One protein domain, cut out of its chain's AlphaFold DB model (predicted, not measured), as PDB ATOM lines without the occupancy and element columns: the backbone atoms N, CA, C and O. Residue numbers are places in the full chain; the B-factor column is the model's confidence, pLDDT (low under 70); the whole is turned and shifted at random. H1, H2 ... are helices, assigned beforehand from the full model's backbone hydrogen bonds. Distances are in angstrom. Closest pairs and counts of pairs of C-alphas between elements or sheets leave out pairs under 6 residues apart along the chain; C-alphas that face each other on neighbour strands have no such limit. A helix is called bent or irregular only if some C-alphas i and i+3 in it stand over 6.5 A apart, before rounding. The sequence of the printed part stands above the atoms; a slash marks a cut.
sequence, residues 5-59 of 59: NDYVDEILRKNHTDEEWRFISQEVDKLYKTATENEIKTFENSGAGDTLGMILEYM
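What this domain is: This is residues 5 to 59 of the 59 residues of an uncharacterized protein of Hespellia stercorisuis DSM 15480 (UniProt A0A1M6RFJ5). What shape? Long helix H2 lies over shorter H1, H3 and H4. Its make-up? The printed part, 55 residues with four named helices and no named strand, is all helix and compact: radius of gyration of the C-alphas 10.6 A, spans 30 by 18 by 17 A.

Where its parts are: What's first? H1, residues 6 to 13, C-alpha 6 at (116.668, 192.995, 170.297), is only just irregular: C-alphas 6 and 9 are 6.7 A apart. What follows? H2 is residues 18 to 32, H3 37 to 45, and H4 48 to 58, with C-alpha 58 at (113.951, 169.824, 169.532).

How they stand to each other: What touches H4? H1 does, closest C-alphas Val 8 and Ala 48, 5.4 A apart; H2 does with residues 21 to 25 alone; H3 is close but not clearly touching. And backbones? Every O i to N i+4 pair in H2, H3 and H4, and 3 of 4 in H1, is within hydrogen-bond range.

The domain as a whole: Any cut? The printed part has none. Low pLDDT? No printed residue is under 70.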
ATOM      1  N   ASN A   5     112.434 193.191 170.892       92.12
ATOM      2  CA  ASN A   5     112.890 193.231 169.502       92.12
ATOM      3  C   ASN A   5     114.406 193.024 169.331       92.12
ATOM      4  O   ASN A   5     114.830 192.620 168.254       92.12
ATOM      5  N   ASP A   6     115.219 193.240 170.372       93.56
ATOM      6  CA  ASP A   6     116.668 192.995 170.297       93.56
ATOM      7  C   ASP A   6     116.984 191.493 170.190       93.56
ATOM      8  O   ASP A   6     118.065 191.117 169.743       93.56
ATOM      9  N   TYR A   7     116.043 190.626 170.589       96.25
ATOM     10  CA  TYR A   7     116.194 189.174 170.515       96.25
ATOM     11  C   TYR A   7     115.784 188.583 169.163       96.25
ATOM     12  O   TYR A   7     116.087 187.423 168.909       96.25
ATOM     13  N   VAL A   8     115.157 189.353 168.268       97.19
ATOM     14  CA  VAL A   8     114.740 188.850 166.945       97.19
ATOM     15  C   VAL A   8     115.946 188.354 166.145       97.19
ATOM     16  O   VAL A   8     115.950 187.220 165.674       97.19
ATOM     17  N   ASP A   9     117.001 189.164 166.040       94.75
ATOM     18  CA  ASP A   9     118.221 188.762 165.329       94.75
ATOM     19  C   ASP A   9     119.005 187.678 166.084       94.75
ATOM     20  O   ASP A   9     119.612 186.813 165.452       94.75
ATOM     21  N   GLU A  10     118.985 187.697 167.422       95.62
ATOM     22  CA  GLU A  10     119.606 186.642 168.235       95.62
ATOM     23  C   GLU A  10     118.971 185.279 167.955       95.62
ATOM     24  O   GLU A  10     119.694 184.301 167.809       95.62
ATOM     25  N   ILE A  11     117.643 185.230 167.831       97.56
ATOM     26  CA  ILE A  11     116.895 183.993 167.607       97.56
ATOM     27  C   ILE A  11     116.980 183.535 166.152       97.56
ATOM     28  O   ILE A  11     117.186 182.358 165.882       97.56
ATOM     29  N   LEU A  12     116.814 184.453 165.198       96.94
ATOM     30  CA  LEU A  12     116.651 184.080 163.791       96.94
ATOM     31  C   LEU A  12     117.972 183.898 163.037       96.94
ATOM     32  O   LEU A  12     117.967 183.355 161.933       96.94
ATOM     33  N   ARG A  13     119.090 184.418 163.558       94.75
ATOM     34  CA  ARG A  13     120.334 184.533 162.772       94.75
ATOM     35  C   ARG A  13     121.585 184.029 163.463       94.75
ATOM     36  O   ARG A  13     122.618 183.926 162.801       94.75
ATOM     37  N   LYS A  14     121.536 183.763 164.765       95.69
ATOM     38  CA  LYS A  14     122.710 183.334 165.519       95.69
ATOM     39  C   LYS A  14     122.534 181.913 166.014       95.69
ATOM     40  O   LYS A  14     121.439 181.480 166.352       95.69
ATOM     41  N   ASN A  15     123.658 181.211 166.056       94.62
ATOM     42  CA  ASN A  15     123.740 179.931 166.728       94.62
ATOM     43  C   ASN A  15     124.048 180.187 168.195       94.62
ATOM     44  O   ASN A  15     124.924 180.992 168.511       94.62
ATOM     45  N   HIS A  16     123.360 179.447 169.045       96.75
ATOM     46  CA  HIS A  16     123.568 179.437 170.480       96.75
ATOM     47  C   HIS A  16     123.647 177.990 170.945       96.75
ATOM     48  O   HIS A  16     123.172 177.074 170.268       96.75
ATOM     49  N   THR A  17     124.276 177.790 172.091       97.69
ATOM     50  CA  THR A  17     124.215 176.529 172.829       97.69
ATOM     51  C   THR A  17     122.845 176.346 173.482       97.69
ATOM     52  O   THR A  17     122.085 177.297 173.655       97.69
ATOM     53  N   ASP A  18     122.547 175.125 173.916       97.69
ATOM     54  CA  ASP A  18     121.300 174.799 174.614       97.69
ATOM     55  C   ASP A  18     121.070 175.648 175.873       97.69
ATOM     56  O   ASP A  18     119.948 176.062 176.176       97.69
ATOM     57  N   GLU A  19     122.135 175.923 176.631       97.88
ATOM     58  CA  GLU A  19     122.064 176.761 177.831       97.88
ATOM     59  C   GLU A  19     121.739 178.217 177.472       97.88
ATOM     60  O   GLU A  19     120.887 178.845 178.104       97.88
ATOM     61  N   GLU A  20     122.352 178.733 176.408       98.06
ATOM     62  CA  GLU A  20     122.082 180.076 175.896       98.06
ATOM     63  C   GLU A  20     120.658 180.194 175.335       98.06
ATOM     64  O   GLU A  20     119.986 181.189 175.603       98.06
ATOM     65  N   TRP A  21     120.137 179.169 174.650       97.94
ATOM     66  CA  TRP A  21     118.742 179.144 174.197       97.94
ATOM     67  C   TRP A  21     117.746 179.175 175.356       97.94
ATOM     68  O   TRP A  21     116.768 179.930 175.317       97.94
ATOM     69  N   ARG A  22     118.014 178.422 176.431       97.88
ATOM     70  CA  ARG A  22     117.206 178.480 177.662       97.88
ATOM     71  C   ARG A  22     117.260 179.864 178.302       97.88
ATOM     72  O   ARG A  22     116.228 180.363 178.746       97.88
ATOM     73  N   PHE A  23     118.431 180.497 178.331       97.50
ATOM     74  CA  PHE A  23     118.574 181.857 178.845       97.50
ATOM     75  C   PHE A  23     117.797 182.877 177.997       97.50
ATOM     76  O   PHE A  23     117.057 183.698 178.541       97.50
ATOM     77  N   ILE A  24     117.903 182.794 176.667       97.44
ATOM     78  CA  ILE A  24     117.154 183.647 175.734       97.44
ATOM     79  C   ILE A  24     115.648 183.485 175.951       97.44
ATOM     80  O   ILE A  24     114.947 184.489 176.055       97.44
ATOM     81  N   SER A  25     115.154 182.253 176.094       97.94
ATOM     82  CA  SER A  25     113.745 181.970 176.399       97.94
ATOM     83  C   SER A  25     113.260 182.678 177.663       97.94
ATOM     84  O   SER A  25     112.239 183.364 177.635       97.94
ATOM     85  N   GLN A  26     114.030 182.598 178.749       97.69
ATOM     86  CA  GLN A  26     113.686 183.257 180.010       97.69
ATOM     87  C   GLN A  26     113.647 184.786 179.882       97.69
ATOM     88  O   GLN A  26     112.755 185.437 180.436       97.69
ATOM     89  N   GLU A  27     114.598 185.374 179.154       97.81
ATOM     90  CA  GLU A  27     114.645 186.822 178.945       97.81
ATOM     91  C   GLU A  27     113.526 187.306 178.015       97.81
ATOM     92  O   GLU A  27     112.917 188.342 178.296       97.81
ATOM     93  N   VAL A  28     113.198 186.548 176.965       97.38
ATOM     94  CA  VAL A  28     112.045 186.813 176.093       97.38
ATOM     95  C   VAL A  28     110.756 186.790 176.910       97.38
ATOM     96  O   VAL A  28     110.045 187.789 176.906       97.38
ATOM     97  N   ASP A  29     110.501 185.741 177.696       97.38
ATOM     98  CA  ASP A  29     109.306 185.620 178.549       97.38
ATOM     99  C   ASP A  29     109.154 186.785 179.532       97.38
ATOM    100  O   ASP A  29     108.055 187.289 179.791       97.38
ATOM    101  N   LYS A  30     110.271 187.216 180.119       97.00
ATOM    102  CA  LYS A  30     110.306 188.342 181.050       97.00
ATOM    103  C   LYS A  30     109.998 189.657 180.344       97.00
ATOM    104  O   LYS A  30     109.185 190.435 180.845       97.00
ATOM    105  N   LEU A  31     110.635 189.910 179.202       96.62
ATOM    106  CA  LEU A  31     110.434 191.138 178.440       96.62
ATOM    107  C   LEU A  31     109.025 191.201 177.859       96.62
ATOM    108  O   LEU A  31     108.401 192.254 177.952       96.62
ATOM    109  N   TYR A  32     108.496 190.080 177.370       96.50
ATOM    110  CA  TYR A  32     107.156 189.973 176.800       96.50
ATOM    111  C   TYR A  32     106.072 190.470 177.761       96.50
ATOM    112  O   TYR A  32     105.200 191.239 177.373       96.50
ATOM    113  N   LYS A  33     106.177 190.123 179.051       96.12
ATOM    114  CA  LYS A  33     105.228 190.542 180.103       96.12
ATOM    115  C   LYS A  33     105.194 192.051 180.354       96.12
ATOM    116  O   LYS A  33     104.250 192.546 180.960       96.12
ATOM    117  N   THR A  34     106.243 192.765 179.954       95.38
ATOM    118  CA  THR A  34     106.405 194.208 180.198       95.38
ATOM    119  C   THR A  34     106.479 195.029 178.914       95.38
ATOM    120  O   THR A  34     106.550 196.256 178.975       95.38
ATOM    121  N   ALA A  35     106.493 194.361 177.760       96.06
ATOM    122  CA  ALA A  35     106.606 194.985 176.458       96.06
ATOM    123  C   ALA A  35     105.312 195.718 176.098       96.06
ATOM    124  O   ALA A  35     104.212 195.355 176.516       96.06
ATOM    125  N   THR A  36     105.448 196.766 175.294       96.62
ATOM    126  CA  THR A  36     104.280 197.449 174.730       96.62
ATOM    127  C   THR A  36     103.575 196.556 173.707       96.62
ATOM    128  O   THR A  36     104.211 195.718 173.069       96.62
ATOM    129  N   GLU A  37     102.279 196.782 173.470       97.31
ATOM    130  CA  GLU A  37     101.522 196.047 172.440       97.31
ATOM    131  C   GLU A  37     102.201 196.103 171.063       97.31
ATOM    132  O   GLU A  37     102.235 195.117 170.333       97.31
ATOM    133  N   ASN A  38     102.794 197.249 170.711       96.81
ATOM    134  CA  ASN A  38     103.495 197.409 169.442       96.81
ATOM    135  C   ASN A  38     104.802 196.597 169.377       96.81
ATOM    136  O   ASN A  38     105.140 196.063 168.321       96.81
ATOM    137  N   GLU A  39     105.541 196.494 170.485       96.38
ATOM    138  CA  GLU A  39     106.738 195.645 170.563       96.38
ATOM    139  C   GLU A  39     106.366 194.168 170.469       96.38
ATOM    140  O   GLU A  39     106.975 193.456 169.678       96.38
ATOM    141  N   ILE A  40     105.326 193.737 171.189       97.25
ATOM    142  CA  ILE A  40     104.800 192.369 171.112       97.25
ATOM    143  C   ILE A  40     104.418 192.035 169.672       97.25
ATOM    144  O   ILE A  40     104.943 191.086 169.101       97.25
ATOM    145  N   LYS A  41     103.596 192.877 169.040       97.62
ATOM    146  CA  LYS A  41     103.147 192.660 167.664       97.62
ATOM    147  C   LYS A  41     104.306 192.627 166.666       97.62
ATOM    148  O   LYS A  41     104.267 191.880 165.694       97.62
ATOM    149  N   THR A  42     105.334 193.449 166.870       96.69
ATOM    150  CA  THR A  42     106.535 193.430 166.018       96.69
ATOM    151  C   THR A  42     107.295 192.117 166.178       96.69
ATOM    152  O   THR A  42     107.699 191.521 165.181       96.69
ATOM    153  N   PHE A  43     107.456 191.650 167.416       97.69
ATOM    154  CA  PHE A  43     108.121 190.392 167.723       97.69
ATOM    155  C   PHE A  43     107.350 189.184 167.175       97.69
ATOM    156  O   PHE A  43     107.942 188.361 166.479       97.69
ATOM    157  N   GLU A  44     106.037 189.104 167.394       97.19
ATOM    158  CA  GLU A  44     105.177 188.042 166.851       97.19
ATOM    159  C   GLU A  44     105.244 187.999 165.316       97.19
ATOM    160  O   GLU A  44     105.533 186.956 164.734       97.19
ATOM    161  N   ASN A  45     105.099 189.149 164.644       98.00
ATOM    162  CA  ASN A  45     105.164 189.223 163.178       98.00
ATOM    163  C   ASN A  45     106.543 188.867 162.599       98.00
ATOM    164  O   ASN A  45     106.650 188.617 161.399       98.00
ATOM    165  N   SER A  46     107.601 188.877 163.414       97.62
ATOM    166  CA  SER A  46     108.937 188.475 162.967       97.62
ATOM    167  C   SER A  46     109.106 186.955 162.859       97.62
ATOM    168  O   SER A  46     110.045 186.505 162.209       97.62
ATOM    169  N   GLY A  47     108.236 186.164 163.504       97.81
ATOM    170  CA  GLY A  47     108.375 184.706 163.610       97.81
ATOM    171  C   GLY A  47     109.466 184.240 164.587       97.81
ATOM    172  O   GLY A  47     109.716 183.039 164.707       97.81
ATOM    173  N   ALA A  48     110.120 185.163 165.305       97.81
ATOM    174  CA  ALA A  48     111.140 184.826 166.297       97.81
ATOM    175  C   ALA A  48     110.566 184.003 167.463       97.81
ATOM    176  O   ALA A  48     111.203 183.047 167.894       97.81
ATOM    177  N   GLY A  49     109.358 184.321 167.939       97.56
ATOM    178  CA  GLY A  49     108.696 183.549 168.999       97.56
ATOM    179  C   GLY A  49     108.482 182.083 168.613       97.56
ATOM    180  O   GLY A  49     108.892 181.188 169.348       97.56
ATOM    181  N   ASP A  50     107.929 181.848 167.422       98.00
ATOM    182  CA  ASP A  50     107.682 180.499 166.898       98.00
ATOM    183  C   ASP A  50     108.988 179.725 166.695       98.00
ATOM    184  O   ASP A  50     109.106 178.570 167.101       98.00
ATOM    185  N   THR A  51     110.003 180.384 166.124       98.12
ATOM    186  CA  THR A  51     111.326 179.783 165.908       98.12
ATOM    187  C   THR A  51     111.971 179.380 167.231       98.12
ATOM    188  O   THR A  51     112.485 178.270 167.349       98.12
ATOM    189  N   LEU A  52     111.915 180.249 168.245       97.94
ATOM    190  CA  LEU A  52     112.436 179.944 169.574       97.94
ATOM    191  C   LEU A  52     111.688 178.769 170.215       97.94
ATOM    192  O   LEU A  52     112.323 177.899 170.801       97.94
ATOM    193  N   GLY A  53     110.362 178.712 170.064       97.81
ATOM    194  CA  GLY A  53     109.557 177.576 170.513       97.81
ATOM    195  C   GLY A  53     110.001 176.261 169.872       97.81
ATOM    196  O   GLY A  53     110.255 175.292 170.583       97.81
ATOM    197  N   MET A  54     110.186 176.253 168.548       97.81
ATOM    198  CA  MET A  54     110.682 175.079 167.823       97.81
ATOM    199  C   MET A  54     112.081 174.661 168.287       97.81
ATOM    200  O   MET A  54     112.320 173.478 168.505       97.81
ATOM    201  N   ILE A  55     113.007 175.606 168.469       97.06
ATOM    202  CA  ILE A  55     114.361 175.298 168.951       97.06
ATOM    203  C   ILE A  55     114.302 174.584 170.305       97.06
ATOM    204  O   ILE A  55     114.956 173.561 170.486       97.06
ATOM    205  N   LEU A  56     113.495 175.090 171.239       96.88
ATOM    206  CA  LEU A  56     113.382 174.525 172.587       96.88
ATOM    207  C   LEU A  56     112.685 173.160 172.619       96.88
ATOM    208  O   LEU A  56     112.926 172.391 173.545       96.88
ATOM    209  N   GLU A  57     111.816 172.868 171.651       97.38
ATOM    210  CA  GLU A  57     111.141 171.570 171.536       97.38
ATOM    211  C   GLU A  57     112.088 170.457 171.056       97.38
ATOM    212  O   GLU A  57     111.950 169.313 171.486       97.38
ATOM    213  N   TYR A  58     113.050 170.788 170.185       93.25
ATOM    214  CA  TYR A  58     113.951 169.824 169.532       93.25
ATOM    215  C   TYR A  58     115.401 169.843 170.047       93.25
ATOM    216  O   TYR A  58     116.247 169.144 169.484       93.25
ATOM    217  N   MET A  59     115.678 170.628 171.088       89.50
ATOM    218  CA  MET A  59     116.914 170.589 171.882       89.50
ATOM    219  C   MET A  59     116.956 169.358 172.792       89.50
ATOM    220  O   MET A  59     117.947 168.600 172.717       89.50
TER     221      MET A  59